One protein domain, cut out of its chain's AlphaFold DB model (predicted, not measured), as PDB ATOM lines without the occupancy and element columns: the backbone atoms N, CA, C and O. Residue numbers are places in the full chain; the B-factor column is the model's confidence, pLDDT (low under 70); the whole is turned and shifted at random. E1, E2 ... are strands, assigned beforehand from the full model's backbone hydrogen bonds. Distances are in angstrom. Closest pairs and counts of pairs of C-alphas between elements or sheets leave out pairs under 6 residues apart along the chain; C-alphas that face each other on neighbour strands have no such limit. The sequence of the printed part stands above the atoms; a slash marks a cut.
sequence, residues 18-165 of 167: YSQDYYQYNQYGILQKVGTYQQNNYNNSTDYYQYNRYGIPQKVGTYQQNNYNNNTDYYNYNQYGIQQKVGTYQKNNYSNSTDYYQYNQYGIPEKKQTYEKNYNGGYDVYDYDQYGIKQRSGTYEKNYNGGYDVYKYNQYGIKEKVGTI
ATOM      1  N   TYR A  18       2.557 -23.067  -5.618       66.81
ATOM      2  CA  TYR A  18       1.385 -22.548  -6.364       66.81
ATOM      3  C   TYR A  18       0.100 -23.387  -6.229       66.81
ATOM      4  O   TYR A  18       0.121 -24.618  -6.204       66.81
ATOM      5  N   SER A  19      -1.025 -22.668  -6.170       79.88
ATOM      6  CA  SER A  19      -2.401 -23.160  -6.290       79.88
ATOM      7  C   SER A  19      -2.919 -22.825  -7.692       79.88
ATOM      8  O   SER A  19      -2.507 -21.821  -8.263       79.88
ATOM      9  N   GLN A  20      -3.798 -23.647  -8.262       83.25
ATOM     10  CA  GLN A  20      -4.492 -23.326  -9.514       83.25
ATOM     11  C   GLN A  20      -5.991 -23.512  -9.352       83.25
ATOM     12  O   GLN A  20      -6.453 -24.573  -8.933       83.25
ATOM     13  N   ASP A  21      -6.752 -22.499  -9.731       88.56
ATOM     14  CA  ASP A  21      -8.202 -22.525  -9.659       88.56
ATOM     15  C   ASP A  21      -8.803 -22.958 -10.990       88.56
ATOM     16  O   ASP A  21      -8.453 -22.455 -12.061       88.56
ATOM     17  N   TYR A  22      -9.737 -23.901 -10.914       88.44
ATOM     18  CA  TYR A  22     -10.523 -24.356 -12.045       88.44
ATOM     19  C   TYR A  22     -11.915 -23.745 -11.985       88.44
ATOM     20  O   TYR A  22     -12.659 -23.916 -11.014       88.44
ATOM     21  N   TYR A  23     -12.267 -23.065 -13.067       89.75
ATOM     22  CA  TYR A  23     -13.554 -22.438 -13.254       89.75
ATOM     23  C   TYR A  23     -14.308 -23.087 -14.408       89.75
ATOM     24  O   TYR A  23     -13.729 -23.377 -15.457       89.75
ATOM     25  N   GLN A  24     -15.616 -23.247 -14.242       90.88
ATOM     26  CA  GLN A  24     -16.509 -23.782 -15.262       90.88
ATOM     27  C   GLN A  24     -17.697 -22.842 -15.465       90.88
ATOM     28  O   GLN A  24     -18.176 -22.218 -14.515       90.88
ATOM     29  N   TYR A  25     -18.181 -22.741 -16.701       88.06
ATOM     30  CA  TYR A  25     -19.442 -22.059 -16.976       88.06
ATOM     31  C   TYR A  25     -20.621 -22.879 -16.444       88.06
ATOM     32  O   TYR A  25     -20.718 -24.087 -16.679       88.06
ATOM     33  N   ASN A  26     -21.524 -22.220 -15.721       86.50
ATOM     34  CA  ASN A  26     -22.803 -22.810 -15.341       86.50
ATOM     35  C   ASN A  26     -23.795 -22.792 -16.521       86.50
ATOM     36  O   ASN A  26     -23.513 -22.257 -17.591       86.50
ATOM     37  N   GLN A  27     -24.995 -23.329 -16.297       86.31
ATOM     38  CA  GLN A  27     -26.078 -23.347 -17.293       86.31
ATOM     39  C   GLN A  27     -26.527 -21.957 -17.789       86.31
ATOM     40  O   GLN A  27     -27.217 -21.869 -18.795       86.31
ATOM     41  N   TYR A  28     -26.140 -20.883 -17.095       90.19
ATOM     42  CA  TYR A  28     -26.447 -19.495 -17.445       90.19
ATOM     43  C   TYR A  28     -25.256 -18.773 -18.099       90.19
ATOM     44  O   TYR A  28     -25.295 -17.559 -18.262       90.19
ATOM     45  N   GLY A  29     -24.171 -19.486 -18.430       87.62
ATOM     46  CA  GLY A  29     -22.969 -18.889 -19.021       87.62
ATOM     47  C   GLY A  29     -22.131 -18.057 -18.044       87.62
ATOM     48  O   GLY A  29     -21.267 -17.294 -18.469       87.62
ATOM     49  N   ILE A  30     -22.349 -18.203 -16.734       89.31
ATOM     50  CA  ILE A  30     -21.577 -17.513 -15.694       89.31
ATOM     51  C   ILE A  30     -20.442 -18.420 -15.232       89.31
ATOM     52  O   ILE A  30     -20.662 -19.581 -14.877       89.31
ATOM     53  N   LEU A  31     -19.229 -17.873 -15.220       89.81
ATOM     54  CA  LEU A  31     -18.029 -18.572 -14.791       89.81
ATOM     55  C   LEU A  31     -17.998 -18.703 -13.258       89.81
ATOM     56  O   LEU A  31     -18.110 -17.707 -12.548       89.81
ATOM     57  N   GLN A  32     -17.835 -19.923 -12.746       90.31
ATOM     58  CA  GLN A  32     -17.771 -20.205 -11.309       90.31
ATOM     59  C   GLN A  32     -16.567 -21.065 -10.969       90.31
ATOM     60  O   GLN A  32     -16.245 -21.996 -11.704       90.31
ATOM     61  N   LYS A  33     -15.935 -20.779  -9.829       89.44
ATOM     62  CA  LYS A  33     -14.866 -21.608  -9.276       89.44
ATOM     63  C   LYS A  33     -15.458 -22.939  -8.822       89.44
ATOM     64  O   LYS A  33     -16.272 -22.974  -7.906       89.44
ATOM     65  N   VAL A  34     -15.059 -24.025  -9.472       89.56
ATOM     66  CA  VAL A  34     -15.567 -25.379  -9.196       89.56
ATOM     67  C   VAL A  34     -14.512 -26.284  -8.574       89.56
ATOM     68  O   VAL A  34     -14.850 -27.304  -7.974       89.56
ATOM     69  N   GLY A  35     -13.236 -25.909  -8.667       90.69
ATOM     70  CA  GLY A  35     -12.169 -26.654  -8.025       90.69
ATOM     71  C   GLY A  35     -10.887 -25.864  -7.846       90.69
ATOM     72  O   GLY A  35     -10.710 -24.792  -8.421       90.69
ATOM     73  N   THR A  36      -9.992 -26.426  -7.044       89.19
ATOM     74  CA  THR A  36      -8.640 -25.911  -6.836       89.19
ATOM     75  C   THR A  36      -7.665 -27.078  -6.768       89.19
ATOM     76  O   THR A  36      -7.915 -28.064  -6.075       89.19
ATOM     77  N   TYR A  37      -6.547 -26.953  -7.471       86.25
ATOM     78  CA  TYR A  37      -5.382 -27.817  -7.358       86.25
ATOM     79  C   TYR A  37      -4.381 -27.149  -6.420       86.25
ATOM     80  O   TYR A  37      -3.971 -26.020  -6.674       86.25
ATOM     81  N   GLN A  38      -3.998 -27.822  -5.339       86.31
ATOM     82  CA  GLN A  38      -3.072 -27.293  -4.341       86.31
ATOM     83  C   GLN A  38      -1.876 -28.221  -4.209       86.31
ATOM     84  O   GLN A  38      -2.042 -29.414  -3.946       86.31
ATOM     85  N   GLN A  39      -0.669 -27.684  -4.382       82.25
ATOM     86  CA  GLN A  39       0.540 -28.461  -4.152       82.25
ATOM     87  C   GLN A  39       0.613 -28.910  -2.691       82.25
ATOM     88  O   GLN A  39       0.444 -28.117  -1.766       82.25
ATOM     89  N   ASN A  40       0.917 -30.184  -2.496       76.44
ATOM     90  CA  ASN A  40       1.192 -30.783  -1.212       76.44
ATOM     91  C   ASN A  40       2.673 -31.193  -1.182       76.44
ATOM     92  O   ASN A  40       3.149 -31.999  -1.984       76.44
ATOM     93  N   ASN A  41       3.426 -30.597  -0.255       66.69
ATOM     94  CA  ASN A  41       4.871 -30.816  -0.141       66.69
ATOM     95  C   ASN A  41       5.226 -32.253   0.273       66.69
ATOM     96  O   ASN A  41       6.379 -32.664   0.153       66.69
ATOM     97  N   TYR A  42       4.247 -33.038   0.725       66.94
ATOM     98  CA  TYR A  42       4.425 -34.458   0.970       66.94
ATOM     99  C   TYR A  42       4.413 -35.249  -0.350       66.94
ATOM    100  O   TYR A  42       3.458 -35.179  -1.125       66.94
ATOM    101  N   ASN A  43       5.476 -36.020  -0.606       67.56
ATOM    102  CA  ASN A  43       5.622 -36.927  -1.756       67.56
ATOM    103  C   ASN A  43       5.472 -36.290  -3.151       67.56
ATOM    104  O   ASN A  43       5.079 -36.984  -4.087       67.56
ATOM    105  N   ASN A  44       5.790 -34.998  -3.301       77.62
ATOM    106  CA  ASN A  44       5.648 -34.278  -4.573       77.62
ATOM    107  C   ASN A  44       4.249 -34.486  -5.188       77.62
ATOM    108  O   ASN A  44       4.101 -34.963  -6.318       77.62
ATOM    109  N   SER A  45       3.221 -34.223  -4.379       84.62
ATOM    110  CA  SER A  45       1.832 -34.483  -4.735       84.62
ATOM    111  C   SER A  45       1.033 -33.193  -4.861       84.62
ATOM    112  O   SER A  45       1.428 -32.135  -4.383       84.62
ATOM    113  N   THR A  46      -0.112 -33.269  -5.519       86.00
ATOM    114  CA  THR A  46      -1.051 -32.162  -5.652       86.00
ATOM    115  C   THR A  46      -2.436 -32.667  -5.304       86.00
ATOM    116  O   THR A  46      -2.928 -33.640  -5.877       86.00
ATOM    117  N   ASP A  47      -3.080 -31.984  -4.372       88.75
ATOM    118  CA  ASP A  47      -4.431 -32.285  -3.940       88.75
ATOM    119  C   ASP A  47      -5.435 -31.524  -4.798       88.75
ATOM    120  O   ASP A  47      -5.255 -30.345  -5.105       88.75
ATOM    121  N   TYR A  48      -6.509 -32.202  -5.186       88.25
ATOM    122  CA  TYR A  48      -7.613 -31.603  -5.915       88.25
ATOM    123  C   TYR A  48      -8.835 -31.490  -5.011       88.25
ATOM    124  O   TYR A  48      -9.340 -32.481  -4.470       88.25
ATOM    125  N   TYR A  49      -9.307 -30.256  -4.879       89.50
ATOM    126  CA  TYR A  49     -10.483 -29.891  -4.112       89.50
ATOM    127  C   TYR A  49     -11.614 -29.516  -5.058       89.50
ATOM    128  O   TYR A  49     -11.416 -28.719  -5.973       89.50
ATOM    129  N   GLN A  50     -12.807 -30.047  -4.809       90.06
ATOM    130  CA  GLN A  50     -14.048 -29.601  -5.437       90.06
ATOM    131  C   GLN A  50     -14.868 -28.787  -4.450       90.06
ATOM    132  O   GLN A  50     -14.898 -29.092  -3.259       90.06
ATOM    133  N   TYR A  51     -15.551 -27.760  -4.941       87.19
ATOM    134  CA  TYR A  51     -16.405 -26.919  -4.110       87.19
ATOM    135  C   TYR A  51     -17.825 -27.464  -4.150       87.19
ATOM    136  O   TYR A  51     -18.408 -27.651  -5.219       87.19
ATOM    137  N   ASN A  52     -18.391 -27.739  -2.978       84.25
ATOM    138  CA  ASN A  52     -19.793 -28.128  -2.899       84.25
ATOM    139  C   ASN A  52     -20.712 -26.930  -3.211       84.25
ATOM    140  O   ASN A  52     -20.263 -25.798  -3.392       84.25
ATOM    141  N   ARG A  53     -22.032 -27.158  -3.213       82.25
ATOM    142  CA  ARG A  53     -23.037 -26.109  -3.480       82.25
ATOM    143  C   ARG A  53     -22.981 -24.894  -2.537       82.25
ATOM    144  O   ARG A  53     -23.629 -23.896  -2.817       82.25
ATOM    145  N   TYR A  54     -22.259 -24.999  -1.424       85.56
ATOM    146  CA  TYR A  54     -22.074 -23.944  -0.428       85.56
ATOM    147  C   TYR A  54     -20.699 -23.266  -0.528       85.56
ATOM    148  O   TYR A  54     -20.363 -22.455   0.326       85.56
ATOM    149  N   GLY A  55     -19.883 -23.611  -1.530       83.81
ATOM    150  CA  GLY A  55     -18.535 -23.064  -1.681       83.81
ATOM    151  C   GLY A  55     -17.525 -23.614  -0.669       83.81
ATOM    152  O   GLY A  55     -16.474 -23.012  -0.474       83.81
ATOM    153  N   ILE A  56     -17.812 -24.749  -0.026       87.19
ATOM    154  CA  ILE A  56     -16.872 -25.396   0.899       87.19
ATOM    155  C   ILE A  56     -16.015 -26.394   0.103       87.19
ATOM    156  O   ILE A  56     -16.590 -27.265  -0.564       87.19
ATOM    157  N   PRO A  57     -14.670 -26.299   0.158       89.44
ATOM    158  CA  PRO A  57     -13.783 -27.210  -0.553       89.44
ATOM    159  C   PRO A  57     -13.787 -28.604   0.083       89.44
ATOM    160  O   PRO A  57     -13.712 -28.761   1.300       89.44
ATOM    161  N   GLN A  58     -13.830 -29.631  -0.758       89.38
ATOM    162  CA  GLN A  58     -13.735 -31.038  -0.386       89.38
ATOM    163  C   GLN A  58     -12.604 -31.673  -1.179       89.38
ATOM    164  O   GLN A  58     -12.610 -31.619  -2.408       89.38
ATOM    165  N   LYS A  59     -11.630 -32.272  -0.490       88.31
ATOM    166  CA  LYS A  59     -10.558 -33.019  -1.148       88.31
ATOM    167  C   LYS A  59     -11.158 -34.261  -1.799       88.31
ATOM    168  O   LYS A  59     -11.650 -35.141  -1.100       88.31
ATOM    169  N   VAL A  60     -11.121 -34.329  -3.124       88.31
ATOM    170  CA  VAL A  60     -11.703 -35.447  -3.890       88.31
ATOM    171  C   VAL A  60     -10.649 -36.320  -4.556       88.31
ATOM    172  O   VAL A  60     -10.952 -37.418  -5.021       88.31
ATOM    173  N   GLY A  61      -9.398 -35.868  -4.589       89.81
ATOM    174  CA  GLY A  61      -8.308 -36.695  -5.064       89.81
ATOM    175  C   GLY A  61      -6.936 -36.094  -4.833       89.81
ATOM    176  O   GLY A  61      -6.798 -34.937  -4.436       89.81
ATOM    177  N   THR A  62      -5.935 -36.916  -5.105       89.00
ATOM    178  CA  THR A  62      -4.521 -36.561  -5.027       89.00
ATOM    179  C   THR A  62      -3.815 -37.117  -6.246       89.00
ATOM    180  O   THR A  62      -4.018 -38.268  -6.631       89.00
ATOM    181  N   TYR A  63      -2.972 -36.292  -6.840       87.19
ATOM    182  CA  TYR A  63      -2.042 -36.676  -7.882       87.19
ATOM    183  C   TYR A  63      -0.666 -36.784  -7.263       87.19
ATOM    184  O   TYR A  63      -0.209 -35.834  -6.639       87.19
ATOM    185  N   GLN A  64      -0.007 -37.921  -7.412       87.50
ATOM    186  CA  GLN A  64       1.288 -38.160  -6.796       87.50
ATOM    187  C   GLN A  64       2.294 -38.572  -7.855       87.50
ATOM    188  O   GLN A  64       2.086 -39.548  -8.577       87.50
ATOM    189  N   GLN A  65       3.394 -37.831  -7.937       84.31
ATOM    190  CA  GLN A  65       4.474 -38.172  -8.844       84.31
ATOM    191  C   GLN A  65       5.187 -39.440  -8.362       84.31
ATOM    192  O   GLN A  65       5.620 -39.544  -7.216       84.31
ATOM    193  N   ASN A  66       5.326 -40.411  -9.256       79.06
ATOM    194  CA  ASN A  66       6.109 -41.608  -9.029       79.06
ATOM    195  C   ASN A  66       7.562 -41.345  -9.447       79.06
ATOM    196  O   ASN A  66       7.872 -41.163 -10.626       79.06
ATOM    197  N   ASN A  67       8.457 -41.343  -8.461       70.12
ATOM    198  CA  ASN A  67       9.869 -41.012  -8.654       70.12
ATOM    199  C   ASN A  67      10.631 -42.032  -9.516       70.12
ATOM    200  O   ASN A  67      11.687 -41.700 -10.044       70.12
ATOM    201  N   TYR A  68      10.121 -43.257  -9.680       73.69
ATOM    202  CA  TYR A  68      10.830 -44.310 -10.415       73.69
ATOM    203  C   TYR A  68      10.641 -44.231 -11.930       73.69
ATOM    204  O   TYR A  68      11.566 -44.517 -12.682       73.69
ATOM    205  N   ASN A  69       9.444 -43.872 -12.394       75.94
ATOM    206  CA  ASN A  69       9.092 -43.892 -13.820       75.94
ATOM    207  C   ASN A  69       8.602 -42.536 -14.346       75.94
ATOM    208  O   ASN A  69       8.231 -42.435 -15.510       75.94
ATOM    209  N   ASN A  70       8.610 -41.499 -13.504       76.06
ATOM    210  CA  ASN A  70       8.069 -40.174 -13.799       76.06
ATOM    211  C   ASN A  70       6.587 -40.160 -14.214       76.06
ATOM    212  O   ASN A  70       6.109 -39.160 -14.761       76.06
ATOM    213  N   ASN A  71       5.846 -41.230 -13.932       86.38
ATOM    214  CA  ASN A  71       4.400 -41.234 -14.077       86.38
ATOM    215  C   ASN A  71       3.764 -40.502 -12.901       86.38
ATOM    216  O   ASN A  71       4.359 -40.380 -11.833       86.38
ATOM    217  N   THR A  72       2.527 -40.062 -13.075       86.62
ATOM    218  CA  THR A  72       1.754 -39.478 -11.983       86.62
ATOM    219  C   THR A  72       0.554 -40.357 -11.702       86.62
ATOM    220  O   THR A  72      -0.306 -40.562 -12.559       86.62
ATOM    221  N   ASP A  73       0.481 -40.866 -10.487       89.50
ATOM    222  CA  ASP A  73      -0.622 -41.692 -10.035       89.50
ATOM    223  C   ASP A  73      -1.770 -40.794  -9.565       89.50
ATOM    224  O   ASP A  73      -1.554 -39.823  -8.840       89.50
ATOM    225  N   TYR A  74      -2.995 -41.112  -9.980       89.94
ATOM    226  CA  TYR A  74      -4.200 -40.428  -9.527       89.94
ATOM    227  C   TYR A  74      -4.958 -41.306  -8.540       89.94
ATOM    228  O   TYR A  74      -5.328 -42.447  -8.840       89.94
ATOM    229  N   TYR A  75      -5.207 -40.733  -7.372       89.88
ATOM    230  CA  TYR A  75      -5.924 -41.359  -6.285       89.88
ATOM    231  C   TYR A  75      -7.229 -40.624  -6.007       89.88
ATOM    232  O   TYR A  75      -7.246 -39.393  -5.933       89.88
ATOM    233  N   ASN A  76      -8.303 -41.378  -5.790       90.50
ATOM    234  CA  ASN A  76      -9.528 -40.863  -5.190       90.50
ATOM    235  C   ASN A  76      -9.625 -41.307  -3.723       90.50
ATOM    236  O   ASN A  76      -8.792 -42.068  -3.227       90.50
ATOM    237  N   TYR A  77     -10.658 -40.823  -3.041       85.94
ATOM    238  CA  TYR A  77     -10.989 -41.218  -1.678       85.94
ATOM    239  C   TYR A  77     -12.376 -41.845  -1.667       85.94
ATOM    240  O   TYR A  77     -13.322 -41.286  -2.224       85.94
ATOM    241  N   ASN A  78     -12.502 -43.018  -1.052       83.00
ATOM    242  CA  ASN A  78     -13.813 -43.625  -0.856       83.00
ATOM    243  C   ASN A  78     -14.602 -42.893   0.248       83.00
ATOM    244  O   ASN A  78     -14.099 -41.984   0.907       83.00
ATOM    245  N   GLN A  79     -15.841 -43.326   0.489       82.25
ATOM    246  CA  GLN A  79     -16.722 -42.755   1.520       82.25
ATOM    247  C   GLN A  79     -16.149 -42.777   2.952       82.25
ATOM    248  O   GLN A  79     -16.638 -42.053   3.812       82.25
ATOM    249  N   TYR A  80     -15.115 -43.584   3.205       86.62
ATOM    250  CA  TYR A  80     -14.429 -43.699   4.494       86.62
ATOM    251  C   TYR A  80     -13.107 -42.917   4.538       86.62
ATOM    252  O   TYR A  80     -12.349 -43.048   5.494       86.62
ATOM    253  N   GLY A  81     -12.794 -42.135   3.500       83.38
ATOM    254  CA  GLY A  81     -11.544 -41.379   3.410       83.38
ATOM    255  C   GLY A  81     -10.314 -42.236   3.100       83.38
ATOM    256  O   GLY A  81      -9.191 -41.757   3.233       83.38
ATOM    257  N   ILE A  82     -10.493 -43.491   2.675       86.75
ATOM    258  CA  ILE A  82      -9.382 -44.368   2.291       86.75
ATOM    259  C   ILE A  82      -9.008 -44.082   0.839       86.75
ATOM    260  O   ILE A  82      -9.863 -44.094  -0.052       86.75
ATOM    261  N   GLN A  83      -7.718 -43.843   0.622       89.06
ATOM    262  CA  GLN A  83      -7.140 -43.535  -0.679       89.06
ATOM    263  C   GLN A  83      -7.107 -44.779  -1.583       89.06
ATOM    264  O   GLN A  83      -6.687 -45.851  -1.148       89.06
ATOM    265  N   GLN A  84      -7.513 -44.644  -2.848       90.38
ATOM    266  CA  GLN A  84      -7.450 -45.723  -3.840       90.38
ATOM    267  C   GLN A  84      -6.858 -45.213  -5.148       90.38
ATOM    268  O   GLN A  84      -7.270 -44.171  -5.660       90.38
ATOM    269  N   LYS A  85      -5.884 -45.945  -5.697       90.75
ATOM    270  CA  LYS A  85      -5.305 -45.618  -7.000       90.75
ATOM    271  C   LYS A  85      -6.328 -45.943  -8.080       90.75
ATOM    272  O   LYS A  85      -6.664 -47.106  -8.275       90.75
ATOM    273  N   VAL A  86      -6.798 -44.930  -8.797       91.88
ATOM    274  CA  VAL A  86      -7.837 -45.080  -9.833       91.88
ATOM    275  C   VAL A  86      -7.326 -44.807 -11.237       91.88
ATOM    276  O   VAL A  86      -8.003 -45.113 -12.215       91.88
ATOM    277  N   GLY A  87      -6.124 -44.256 -11.364       92.38
ATOM    278  CA  GLY A  87      -5.487 -44.132 -12.659       92.38
ATOM    279  C   GLY A  87      -4.035 -43.707 -12.580       92.38
ATOM    280  O   GLY A  87      -3.487 -43.471 -11.504       92.38
ATOM    281  N   THR A  88      -3.416 -43.631 -13.747       91.06
ATOM    282  CA  THR A  88      -2.029 -43.210 -13.923       91.06
ATOM    283  C   THR A  88      -1.918 -42.386 -15.187       91.06
ATOM    284  O   THR A  88      -2.466 -42.751 -16.226       91.06
ATOM    285  N   TYR A  89      -1.161 -41.308 -15.109       89.31
ATOM    286  CA  TYR A  89      -0.739 -40.539 -16.259       89.31
ATOM    287  C   TYR A  89       0.690 -40.900 -16.619       89.31
ATOM    288  O   TYR A  89       1.577 -40.891 -15.764       89.31
ATOM    289  N   GLN A  90       0.899 -41.232 -17.884       89.44
ATOM    290  CA  GLN A  90       2.168 -41.719 -18.398       89.44
ATOM    291  C   GLN A  90       2.635 -40.815 -19.524       89.44
ATOM    292  O   GLN A  90       1.930 -40.619 -20.516       89.44
ATOM    293  N   LYS A  91       3.832 -40.251 -19.373       84.50
ATOM    294  CA  LYS A  91       4.419 -39.408 -20.409       84.50
ATOM    295  C   LYS A  91       4.954 -40.285 -21.535       84.50
ATOM    296  O   LYS A  91       5.830 -41.119 -21.320       84.50
ATOM    297  N   ASN A  92       4.473 -40.055 -22.750       81.38
ATOM    298  CA  ASN A  92       5.043 -40.647 -23.945       81.38
ATOM    299  C   ASN A  92       6.085 -39.687 -24.528       81.38
ATOM    300  O   ASN A  92       5.760 -38.655 -25.123       81.38
ATOM    301  N   ASN A  93       7.359 -40.025 -24.330       70.50
ATOM    302  CA  ASN A  93       8.473 -39.184 -24.761       70.50
ATOM    303  C   ASN A  93       8.634 -39.127 -26.287       70.50
ATOM    304  O   ASN A  93       9.202 -38.160 -26.783       70.50
ATOM    305  N   TYR A  94       8.122 -40.114 -27.030       75.44
ATOM    306  CA  TYR A  94       8.239 -40.140 -28.489       75.44
ATOM    307  C   TYR A  94       7.276 -39.151 -29.154       75.44
ATOM    308  O   TYR A  94       7.663 -38.386 -30.031       75.44
ATOM    309  N   SER A  95       6.025 -39.123 -28.697       76.12
ATOM    310  CA  SER A  95       4.968 -38.260 -29.241       76.12
ATOM    311  C   SER A  95       4.818 -36.927 -28.506       76.12
ATOM    312  O   SER A  95       3.924 -36.151 -28.834       76.12
ATOM    313  N   ASN A  96       5.655 -36.656 -27.494       81.81
ATOM    314  CA  ASN A  96       5.513 -35.510 -26.589       81.81
ATOM    315  C   ASN A  96       4.069 -35.363 -26.065       81.81
ATOM    316  O   ASN A  96       3.512 -34.263 -25.978       81.81
ATOM    317  N   SER A  97       3.455 -36.506 -25.763       87.44
ATOM    318  CA  SER A  97       2.085 -36.608 -25.278       87.44
ATOM    319  C   SER A  97       2.059 -37.206 -23.880       87.44
ATOM    320  O   SER A  97       3.062 -37.697 -23.358       87.44
ATOM    321  N   THR A  98       0.909 -37.133 -23.229       88.31
ATOM    322  CA  THR A  98       0.661 -37.847 -21.979       88.31
ATOM    323  C   THR A  98      -0.608 -38.658 -22.115       88.31
ATOM    324  O   THR A  98      -1.642 -38.127 -22.505       88.31
ATOM    325  N   ASP A  99      -0.529 -39.933 -21.770       91.44
ATOM    326  CA  ASP A  99      -1.657 -40.847 -21.765       91.44
ATOM    327  C   ASP A  99      -2.222 -40.977 -20.354       91.44
ATOM    328  O   ASP A  99      -1.474 -41.133 -19.393       91.44
ATOM    329  N   TYR A 100      -3.545 -40.947 -20.231       91.44
ATOM    330  CA  TYR A 100      -4.253 -41.280 -19.004       91.44
ATOM    331  C   TYR A 100      -4.822 -42.690 -19.097       91.44
ATOM    332  O   TYR A 100      -5.616 -43.001 -19.991       91.44
ATOM    333  N   TYR A 101      -4.447 -43.516 -18.127       92.12
ATOM    334  CA  TYR A 101      -4.988 -44.847 -17.919       92.12
ATOM    335  C   TYR A 101      -5.866 -44.838 -16.675       92.12
ATOM    336  O   TYR A 101      -5.394 -44.499 -15.590       92.12
ATOM    337  N   GLN A 102      -7.123 -45.238 -16.822       93.12
ATOM    338  CA  GLN A 102      -8.019 -45.485 -15.700       93.12
ATOM    339  C   GLN A 102      -7.998 -46.977 -15.371       93.12
ATOM    340  O   GLN A 102      -8.049 -47.803 -16.278       93.12
ATOM    341  N   TYR A 103      -7.938 -47.331 -14.090       91.44
ATOM    342  CA  TYR A 103      -8.079 -48.725 -13.680       91.44
ATOM    343  C   TYR A 103      -9.548 -49.096 -13.564       91.44
ATOM    344  O   TYR A 103     -10.331 -48.394 -12.919       91.44
ATOM    345  N   ASN A 104      -9.921 -50.211 -14.184       88.38
ATOM    346  CA  ASN A 104     -11.245 -50.782 -13.994       88.38
ATOM    347  C   ASN A 104     -11.357 -51.493 -12.633       88.38
ATOM    348  O   ASN A 104     -10.404 -51.554 -11.855       88.38
ATOM    349  N   GLN A 105     -12.533 -52.054 -12.344       87.44
ATOM    350  CA  GLN A 105     -12.820 -52.747 -11.079       87.44
ATOM    351  C   GLN A 105     -11.888 -53.935 -10.770       87.44
ATOM    352  O   GLN A 105     -11.809 -54.359  -9.622       87.44
ATOM    353  N   TYR A 106     -11.175 -54.453 -11.773       90.69
ATOM    354  CA  TYR A 106     -10.213 -55.548 -11.638       90.69
ATOM    355  C   TYR A 106      -8.758 -55.057 -11.569       90.69
ATOM    356  O   TYR A 106      -7.835 -55.865 -11.584       90.69
ATOM    357  N   GLY A 107      -8.532 -53.739 -11.524       88.44
ATOM    358  CA  GLY A 107      -7.196 -53.140 -11.491       88.44
ATOM    359  C   GLY A 107      -6.478 -53.111 -12.845       88.44
ATOM    360  O   GLY A 107      -5.295 -52.778 -12.898       88.44
ATOM    361  N   ILE A 108      -7.162 -53.443 -13.944       92.00
ATOM    362  CA  ILE A 108      -6.560 -53.466 -15.282       92.00
ATOM    363  C   ILE A 108      -6.564 -52.039 -15.862       92.00
ATOM    364  O   ILE A 108      -7.615 -51.390 -15.836       92.00
ATOM    365  N   PRO A 109      -5.422 -51.519 -16.366       92.12
ATOM    366  CA  PRO A 109      -5.358 -50.196 -16.983       92.12
ATOM    367  C   PRO A 109      -6.068 -50.160 -18.331       92.12
ATOM    368  O   PRO A 109      -5.739 -50.913 -19.243       92.12
ATOM    369  N   GLU A 110      -6.956 -49.189 -18.491       92.88
ATOM    370  CA  GLU A 110      -7.604 -48.852 -19.751       92.88
ATOM    371  C   GLU A 110      -7.191 -47.442 -20.152       92.88
ATOM    372  O   GLU A 110      -7.430 -46.482 -19.412       92.88
ATOM    373  N   LYS A 111      -6.571 -47.299 -21.325       92.06
ATOM    374  CA  LYS A 111      -6.242 -45.981 -21.870       92.06
ATOM    375  C   LYS A 111      -7.542 -45.235 -22.152       92.06
ATOM    376  O   LYS A 111      -8.320 -45.663 -22.996       92.06
ATOM    377  N   LYS A 112      -7.786 -44.139 -21.435       93.06
ATOM    378  CA  LYS A 112      -8.997 -43.323 -21.597       93.06
ATOM    379  C   LYS A 112      -8.736 -42.067 -22.390       93.06
ATOM    380  O   LYS A 112      -9.609 -41.659 -23.147       93.06
ATOM    381  N   GLN A 113      -7.568 -41.450 -22.210       92.50
ATOM    382  CA  GLN A 113      -7.276 -40.174 -22.848       92.50
ATOM    383  C   GLN A 113      -5.816 -40.040 -23.259       92.50
ATOM    384  O   GLN A 113      -4.932 -40.630 -22.640       92.50
ATOM    385  N   THR A 114      -5.568 -39.204 -24.261       91.88
ATOM    386  CA  THR A 114      -4.240 -38.690 -24.602       91.88
ATOM    387  C   THR A 114      -4.290 -37.173 -24.692       91.88
ATOM    388  O   THR A 114      -5.179 -36.604 -25.321       91.88
ATOM    389  N   TYR A 115      -3.297 -36.532 -24.092       90.25
ATOM    390  CA  TYR A 115      -3.045 -35.101 -24.151       90.25
ATOM    391  C   TYR A 115      -1.827 -34.874 -25.046       90.25
ATOM    392  O   TYR A 115      -0.710 -35.231 -24.668       90.25
ATOM    393  N   GLU A 116      -2.023 -34.312 -26.234       90.50
ATOM    394  CA  GLU A 116      -0.954 -34.066 -27.211       90.50
ATOM    395  C   GLU A 116      -0.657 -32.578 -27.284       90.50
ATOM    396  O   GLU A 116      -1.572 -31.771 -27.412       90.50
ATOM    397  N   LYS A 117       0.615 -32.188 -27.204       88.06
ATOM    398  CA  LYS A 117       0.981 -30.775 -27.323       88.06
ATOM    399  C   LYS A 117       0.653 -30.269 -28.730       88.06
ATOM    400  O   LYS A 117       1.094 -30.864 -29.710       88.06
ATOM    401  N   ASN A 118      -0.073 -29.160 -28.828       85.44
ATOM    402  CA  ASN A 118      -0.387 -28.535 -30.111       85.44
ATOM    403  C   ASN A 118       0.581 -27.385 -30.440       85.44
ATOM    404  O   ASN A 118       1.328 -26.897 -29.585       85.44
ATOM    405  N   TYR A 119       0.573 -26.944 -31.701       84.62
ATOM    406  CA  TYR A 119       1.482 -25.901 -32.200       84.62
ATOM    407  C   TYR A 119       1.303 -24.539 -31.516       84.62
ATOM    408  O   TYR A 119       2.247 -23.757 -31.456       84.62
ATOM    409  N   ASN A 120       0.139 -24.286 -30.915       83.06
ATOM    410  CA  ASN A 120      -0.164 -23.038 -30.207       83.06
ATOM    411  C   ASN A 120       0.345 -23.047 -28.752       83.06
ATOM    412  O   ASN A 120       0.022 -22.168 -27.954       83.06
ATOM    413  N   GLY A 121       1.132 -24.062 -28.375       79.81
ATOM    414  CA  GLY A 121       1.657 -24.232 -27.023       79.81
ATOM    415  C   GLY A 121       0.617 -24.711 -26.009       79.81
ATOM    416  O   GLY A 121       0.921 -24.722 -24.817       79.81
ATOM    417  N   GLY A 122      -0.574 -25.084 -26.476       86.31
ATOM    418  CA  GLY A 122      -1.622 -25.752 -25.723       86.31
ATOM    419  C   GLY A 122      -1.575 -27.270 -25.893       86.31
ATOM    420  O   GLY A 122      -0.540 -27.837 -26.254       86.31
ATOM    421  N   TYR A 123      -2.709 -27.924 -25.645       88.81
ATOM    422  CA  TYR A 123      -2.839 -29.374 -25.756       88.81
ATOM    423  C   TYR A 123      -4.159 -29.776 -26.388       88.81
ATOM    424  O   TYR A 123      -5.209 -29.294 -25.985       88.81
ATOM    425  N   ASP A 124      -4.119 -30.721 -27.311       92.06
ATOM    426  CA  ASP A 124      -5.302 -31.398 -27.812       92.06
ATOM    427  C   ASP A 124      -5.604 -32.621 -26.956       92.06
ATOM    428  O   ASP A 124      -4.703 -33.365 -26.566       92.06
ATOM    429  N   VAL A 125      -6.884 -32.800 -26.642       92.06
ATOM    430  CA  VAL A 125      -7.377 -33.909 -25.828       92.06
ATOM    431  C   VAL A 125      -8.075 -34.886 -26.739       92.06
ATOM    432  O   VAL A 125      -8.955 -34.507 -27.517       92.06
ATOM    433  N   TYR A 126      -7.687 -36.142 -26.610       92.50
ATOM    434  CA  TYR A 126      -8.312 -37.241 -27.307       92.50
ATOM    435  C   TYR A 126      -8.852 -38.230 -26.300       92.50
ATOM    436  O   TYR A 126      -8.102 -38.675 -25.436       92.50
ATOM    437  N   ASP A 127     -10.116 -38.593 -26.447       93.31
ATOM    438  CA  ASP A 127     -10.731 -39.678 -25.701       93.31
ATOM    439  C   ASP A 127     -10.663 -40.964 -26.531       93.31
ATOM    440  O   ASP A 127     -10.610 -40.932 -27.765       93.31
ATOM    441  N   TYR A 128     -10.643 -42.096 -25.839       92.50
ATOM    442  CA  TYR A 128     -10.676 -43.426 -26.431       92.50
ATOM    443  C   TYR A 128     -12.008 -44.079 -26.089       92.50
ATOM    444  O   TYR A 128     -12.389 -44.153 -24.916       92.50
ATOM    445  N   ASP A 129     -12.724 -44.538 -27.110       88.25
ATOM    446  CA  ASP A 129     -13.960 -45.282 -26.901       88.25
ATOM    447  C   ASP A 129     -13.694 -46.714 -26.400       88.25
ATOM    448  O   ASP A 129     -12.555 -47.139 -26.185       88.25
ATOM    449  N   GLN A 130     -14.768 -47.480 -26.202       85.56
ATOM    450  CA  GLN A 130     -14.696 -48.872 -25.743       85.56
ATOM    451  C   GLN A 130     -13.929 -49.812 -26.691       85.56
ATOM    452  O   GLN A 130     -13.539 -50.900 -26.275       85.56
ATOM    453  N   TYR A 131     -13.709 -49.407 -27.944       89.44
ATOM    454  CA  TYR A 131     -12.961 -50.159 -28.951       89.44
ATOM    455  C   TYR A 131     -11.523 -49.642 -29.114       89.44
ATOM    456  O   TYR A 131     -10.778 -50.145 -29.951       89.44
ATOM    457  N   GLY A 132     -11.115 -48.645 -28.320       88.31
ATOM    458  CA  GLY A 132      -9.794 -48.026 -28.403       88.31
ATOM    459  C   GLY A 132      -9.641 -47.054 -29.576       88.31
ATOM    460  O   GLY A 132      -8.513 -46.706 -29.934       88.31
ATOM    461  N   ILE A 133     -10.741 -46.597 -30.179       91.06
ATOM    462  CA  ILE A 133     -10.697 -45.618 -31.266       91.06
ATOM    463  C   ILE A 133     -10.498 -44.222 -30.669       91.06
ATOM    464  O   ILE A 133     -11.269 -43.769 -29.823       91.06
ATOM    465  N   LYS A 134      -9.443 -43.543 -31.133       93.12
ATOM    466  CA  LYS A 134      -9.038 -42.195 -30.712       93.12
ATOM    467  C   LYS A 134      -9.943 -41.134 -31.349       93.12
ATOM    468  O   LYS A 134     -10.026 -41.060 -32.572       93.12
ATOM    469  N   GLN A 135     -10.543 -40.262 -30.540       92.69
ATOM    470  CA  GLN A 135     -11.398 -39.160 -30.997       92.69
ATOM    471  C   GLN A 135     -11.029 -37.861 -30.287       92.69
ATOM    472  O   GLN A 135     -10.857 -37.845 -29.073       92.69
ATOM    473  N   ARG A 136     -10.904 -36.753 -31.025       91.50
ATOM    474  CA  ARG A 136     -10.588 -35.452 -30.418       91.50
ATOM    475  C   ARG A 136     -11.801 -34.944 -29.639       91.50
ATOM    476  O   ARG A 136     -12.833 -34.655 -30.232       91.50
ATOM    477  N   SER A 137     -11.662 -34.820 -28.324       92.12
ATOM    478  CA  SER A 137     -12.743 -34.459 -27.400       92.12
ATOM    479  C   SER A 137     -12.627 -33.031 -26.870       92.12
ATOM    480  O   SER A 137     -13.625 -32.421 -26.478       92.12
ATOM    481  N   GLY A 138     -11.428 -32.446 -26.904       93.12
ATOM    482  CA  GLY A 138     -11.219 -31.086 -26.428       93.12
ATOM    483  C   GLY A 138      -9.869 -30.491 -26.788       93.12
ATOM    484  O   GLY A 138      -9.051 -31.087 -27.491       93.12
ATOM    485  N   THR A 139      -9.647 -29.276 -26.298       92.19
ATOM    486  CA  THR A 139      -8.349 -28.607 -26.371       92.19
ATOM    487  C   THR A 139      -8.167 -27.661 -25.185       92.19
ATOM    488  O   THR A 139      -9.129 -27.088 -24.669       92.19
ATOM    489  N   TYR A 140      -6.924 -27.520 -24.749       89.25
ATOM    490  CA  TYR A 140      -6.474 -26.528 -23.787       89.25
ATOM    491  C   TYR A 140      -5.664 -25.486 -24.528       89.25
ATOM    492  O   TYR A 140      -4.669 -25.818 -25.173       89.25
ATOM    493  N   GLU A 141      -6.046 -24.226 -24.397       91.12
ATOM    494  CA  GLU A 141      -5.348 -23.116 -25.041       91.12
ATOM    495  C   GLU A 141      -4.836 -22.162 -23.985       91.12
ATOM    496  O   GLU A 141      -5.550 -21.856 -23.036       91.12
ATOM    497  N   LYS A 142      -3.590 -21.709 -24.115       88.19
ATOM    498  CA  LYS A 142      -3.020 -20.768 -23.151       88.19
ATOM    499  C   LYS A 142      -3.863 -19.498 -23.102       88.19
ATOM    500  O   LYS A 142      -4.196 -18.943 -24.145       88.19
ATOM    501  N   ASN A 143      -4.167 -19.033 -21.896       86.31
ATOM    502  CA  ASN A 143      -4.850 -17.761 -21.689       86.31
ATOM    503  C   ASN A 143      -3.886 -16.694 -21.148       86.31
ATOM    504  O   ASN A 143      -2.766 -16.986 -20.721       86.31
ATOM    505  N   TYR A 144      -4.337 -15.439 -21.151       84.50
ATOM    506  CA  TYR A 144      -3.545 -14.298 -20.679       84.50
ATOM    507  C   TYR A 144      -3.333 -14.271 -19.155       84.50
ATOM    508  O   TYR A 144      -2.479 -13.534 -18.676       84.50
ATOM    509  N   ASN A 145      -4.042 -15.116 -18.398       79.50
ATOM    510  CA  ASN A 145      -3.962 -15.201 -16.936       79.50
ATOM    511  C   ASN A 145      -2.930 -16.244 -16.461       79.50
ATOM    512  O   ASN A 145      -2.972 -16.696 -15.319       79.50
ATOM    513  N   GLY A 146      -2.021 -16.680 -17.340       77.56
ATOM    514  CA  GLY A 146      -0.972 -17.646 -16.998       77.56
ATOM    515  C   GLY A 146      -1.466 -19.085 -16.806       77.56
ATOM    516  O   GLY A 146      -0.751 -19.895 -16.212       77.56
ATOM    517  N   GLY A 147      -2.664 -19.405 -17.305       84.56
ATOM    518  CA  GLY A 147      -3.260 -20.738 -17.285       84.56
ATOM    519  C   GLY A 147      -3.789 -21.157 -18.658       84.56
ATOM    520  O   GLY A 147      -3.191 -20.837 -19.689       84.56
ATOM    521  N   TYR A 148      -4.906 -21.888 -18.677       87.38
ATOM    522  CA  TYR A 148      -5.509 -22.405 -19.907       87.38
ATOM    523  C   TYR A 148      -7.012 -22.158 -19.961       87.38
ATOM    524  O   TYR A 148      -7.726 -22.411 -18.995       87.38
ATOM    525  N   ASP A 149      -7.508 -21.752 -21.119       91.62
ATOM    526  CA  ASP A 149      -8.905 -21.913 -21.483       91.62
ATOM    527  C   ASP A 149      -9.170 -23.373 -21.860       91.62
ATOM    528  O   ASP A 149      -8.385 -24.004 -22.571       91.62
ATOM    529  N   VAL A 150     -10.281 -23.914 -21.363       91.31
ATOM    530  CA  VAL A 150     -10.675 -25.311 -21.556       91.31
ATOM    531  C   VAL A 150     -11.817 -25.366 -22.551       91.31
ATOM    532  O   VAL A 150     -12.879 -24.787 -22.309       91.31
ATOM    533  N   TYR A 151     -11.622 -26.109 -23.634       92.81
ATOM    534  CA  TYR A 151     -12.622 -26.298 -24.673       92.81
ATOM    535  C   TYR A 151     -12.995 -27.766 -24.836       92.81
ATOM    536  O   TYR A 151     -12.139 -28.648 -24.739       92.81
ATOM    537  N   LYS A 152     -14.265 -28.014 -25.148       93.12
ATOM    538  CA  LYS A 152     -14.763 -29.315 -25.605       93.12
ATOM    539  C   LYS A 152     -15.293 -29.202 -27.024       93.12
ATOM    540  O   LYS A 152     -15.755 -28.137 -27.425       93.12
ATOM    541  N   TYR A 153     -15.226 -30.300 -27.761       91.62
ATOM    542  CA  TYR A 153     -15.925 -30.431 -29.029       91.62
ATOM    543  C   TYR A 153     -17.284 -31.073 -28.768       91.62
ATOM    544  O   TYR A 153     -17.368 -32.120 -28.126       91.62
ATOM    545  N   ASN A 154     -18.353 -30.427 -29.224       86.81
ATOM    546  CA  ASN A 154     -19.681 -31.021 -29.159       86.81
ATOM    547  C   ASN A 154     -19.839 -32.122 -30.227       86.81
ATOM    548  O   ASN A 154     -18.943 -32.367 -31.035       86.81
ATOM    549  N   GLN A 155     -21.000 -32.777 -30.253       85.62
ATOM    550  CA  GLN A 155     -21.295 -33.867 -31.197       85.62
ATOM    551  C   GLN A 155     -21.181 -33.480 -32.686       85.62
ATOM    552  O   GLN A 155     -21.088 -34.356 -33.536       85.62
ATOM    553  N   TYR A 156     -21.177 -32.182 -33.003       89.88
ATOM    554  CA  TYR A 156     -21.025 -31.653 -34.360       89.88
ATOM    555  C   TYR A 156     -19.584 -31.216 -34.669       89.88
ATOM    556  O   TYR A 156     -19.333 -30.617 -35.712       89.88
ATOM    557  N   GLY A 157     -18.634 -31.462 -33.761       87.88
ATOM    558  CA  GLY A 157     -17.248 -31.017 -33.901       87.88
ATOM    559  C   GLY A 157     -17.056 -29.512 -33.692       87.88
ATOM    560  O   GLY A 157     -15.998 -28.979 -34.022       87.88
ATOM    561  N   ILE A 158     -18.049 -28.811 -33.136       92.19
ATOM    562  CA  ILE A 158     -17.939 -27.383 -32.823       92.19
ATOM    563  C   ILE A 158     -17.250 -27.231 -31.467       92.19
ATOM    564  O   ILE A 158     -17.598 -27.900 -30.494       92.19
ATOM    565  N   LYS A 159     -16.259 -26.341 -31.423       93.50
ATOM    566  CA  LYS A 159     -15.457 -26.042 -30.238       93.50
ATOM    567  C   LYS A 159     -16.193 -25.064 -29.315       93.50
ATOM    568  O   LYS A 159     -16.509 -23.950 -29.722       93.50
ATOM    569  N   GLU A 160     -16.379 -25.447 -28.057       93.69
ATOM    570  CA  GLU A 160     -17.086 -24.668 -27.034       93.69
ATOM    571  C   GLU A 160     -16.198 -24.462 -25.808       93.69
ATOM    572  O   GLU A 160     -15.625 -25.420 -25.279       93.69
ATOM    573  N   LYS A 161     -16.069 -23.215 -25.335       92.50
ATOM    574  CA  LYS A 161     -15.321 -22.917 -24.108       92.50
ATOM    575  C   LYS A 161     -16.148 -23.364 -22.911       92.50
ATOM    576  O   LYS A 161     -17.200 -22.799 -22.637       92.50
ATOM    577  N   VAL A 162     -15.658 -24.354 -22.177       91.75
ATOM    578  CA  VAL A 162     -16.358 -24.910 -21.010       91.75
ATOM    579  C   VAL A 162     -15.804 -24.386 -19.691       91.75
ATOM    580  O   VAL A 162     -16.480 -24.472 -18.666       91.75
ATOM    581  N   GLY A 163     -14.602 -23.813 -19.697       91.56
ATOM    582  CA  GLY A 163     -13.998 -23.291 -18.482       91.56
ATOM    583  C   GLY A 163     -12.636 -22.651 -18.689       91.56
ATOM    584  O   GLY A 163     -12.185 -22.427 -19.813       91.56
ATOM    585  N   THR A 164     -11.977 -22.370 -17.573       90.25
ATOM    586  CA  THR A 164     -10.611 -21.850 -17.525       90.25
ATOM    587  C   THR A 164      -9.915 -22.373 -16.279       90.25
ATOM    588  O   THR A 164     -10.522 -22.508 -15.220       90.25
ATOM    589  N   ILE A 165      -8.626 -22.645 -16.405       86.12
ATOM    590  CA  ILE A 165      -7.701 -22.841 -15.298       86.12
ATOM    591  C   ILE A 165      -6.885 -21.562 -15.175       86.12
ATOM    592  O   ILE A 165      -6.426 -21.025 -16.188       86.12
TER     593      ILE A 165
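What this domain is: This is residues 18 to 165 of the 167 residues of an uncharacterized protein of Capnocytophaga sp. oral taxon 335 str. F0486 (UniProt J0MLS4). The domain is a closed barrel of twelve strands, E1 to E12, that ring a hollow middle, with strands slanting to the barrel's axis. The chain goes round the ring from hairpin to hairpin, with the turns at the two rims, and the last strand, E12, closes the wall beside the first, E1. The printed part has 148 residues, with twelve named strands in the order E1 to E12 and no named helix; the class is all strand, each neighbour pair is antiparallel, and together they make a meander, each strand the antiparallel neighbour of the one before. The whole is compact, with a radius of gyration of the C-alphas of 16.1 A, and rounded, with spans of 41 by 38 by 28 A.

How they stand to each other: E1, residues 19 to 25, and E2, residues 31 to 40, form a hairpin at 157 degrees between directions, with N 22 and O 35 2.8 A apart, within hydrogen-bond range. E3, residues 45 to 51, lies on the other side of E2 from E1; N 38 and O 47 are 2.8 A apart. E4, residues 57 to 65, follows, with N 46 and O 63 at 2.8 A, and bends by 58 degrees at residue 60. Next come E5, residues 72 to 77, with N 64 and O 73 at 2.8 A, and E6, residues 83 to 92, with N 74 and O 87 at 2.9 A. E7, residues 97 to 103, has N 99 and O 90 at 2.8 A. E8, residues 109 to 117, has N 100 and O 113 at 2.8 A, and E9, residues 123 to 128, has N 114 and O 126 at 2.8 A. E10, residues 134 to 142, has N 137 and O 125 at 2.8 A; E11, residues 148 to 153, has N 149 and O 141 at 2.7 A; E12, residues 159 to 165, has N 162 and O 150 at 2.8 A. E12 and E1 are antiparallel at 147 degrees; C-alphas 163 and 24 face each other at 4.1 A, and N 23 and O 164 are 2.8 A apart. Across the barrel, E1 and E7 are apart.

Where its parts are: E1 begins at C-alpha 19, (-2.401, -23.160, -6.290), and is 20.1 A long. E2 is 26.5 A, E6 26.4 A, E10 23.5 A, and E4 and E8 are 22.9 A each. E6 bends by 51 degrees at residue 86, E8 by 56 degrees at residue 112 and E10 by 54 degrees at residue 137. E12 ends at C-alpha 165, (-7.701, -22.841, -15.298).

The domain as a whole: The two C-alphas farthest apart, those of Tyr 28 and Tyr 68, are 45.3 A apart, and the first and last printed C-alphas 12.7 A. The printed part has no cut. The link from E4 to E5 is short; the others are tight. The mean pLDDT of the printed part is 87.1; residue 18 and residues 41 to 43 are under 70.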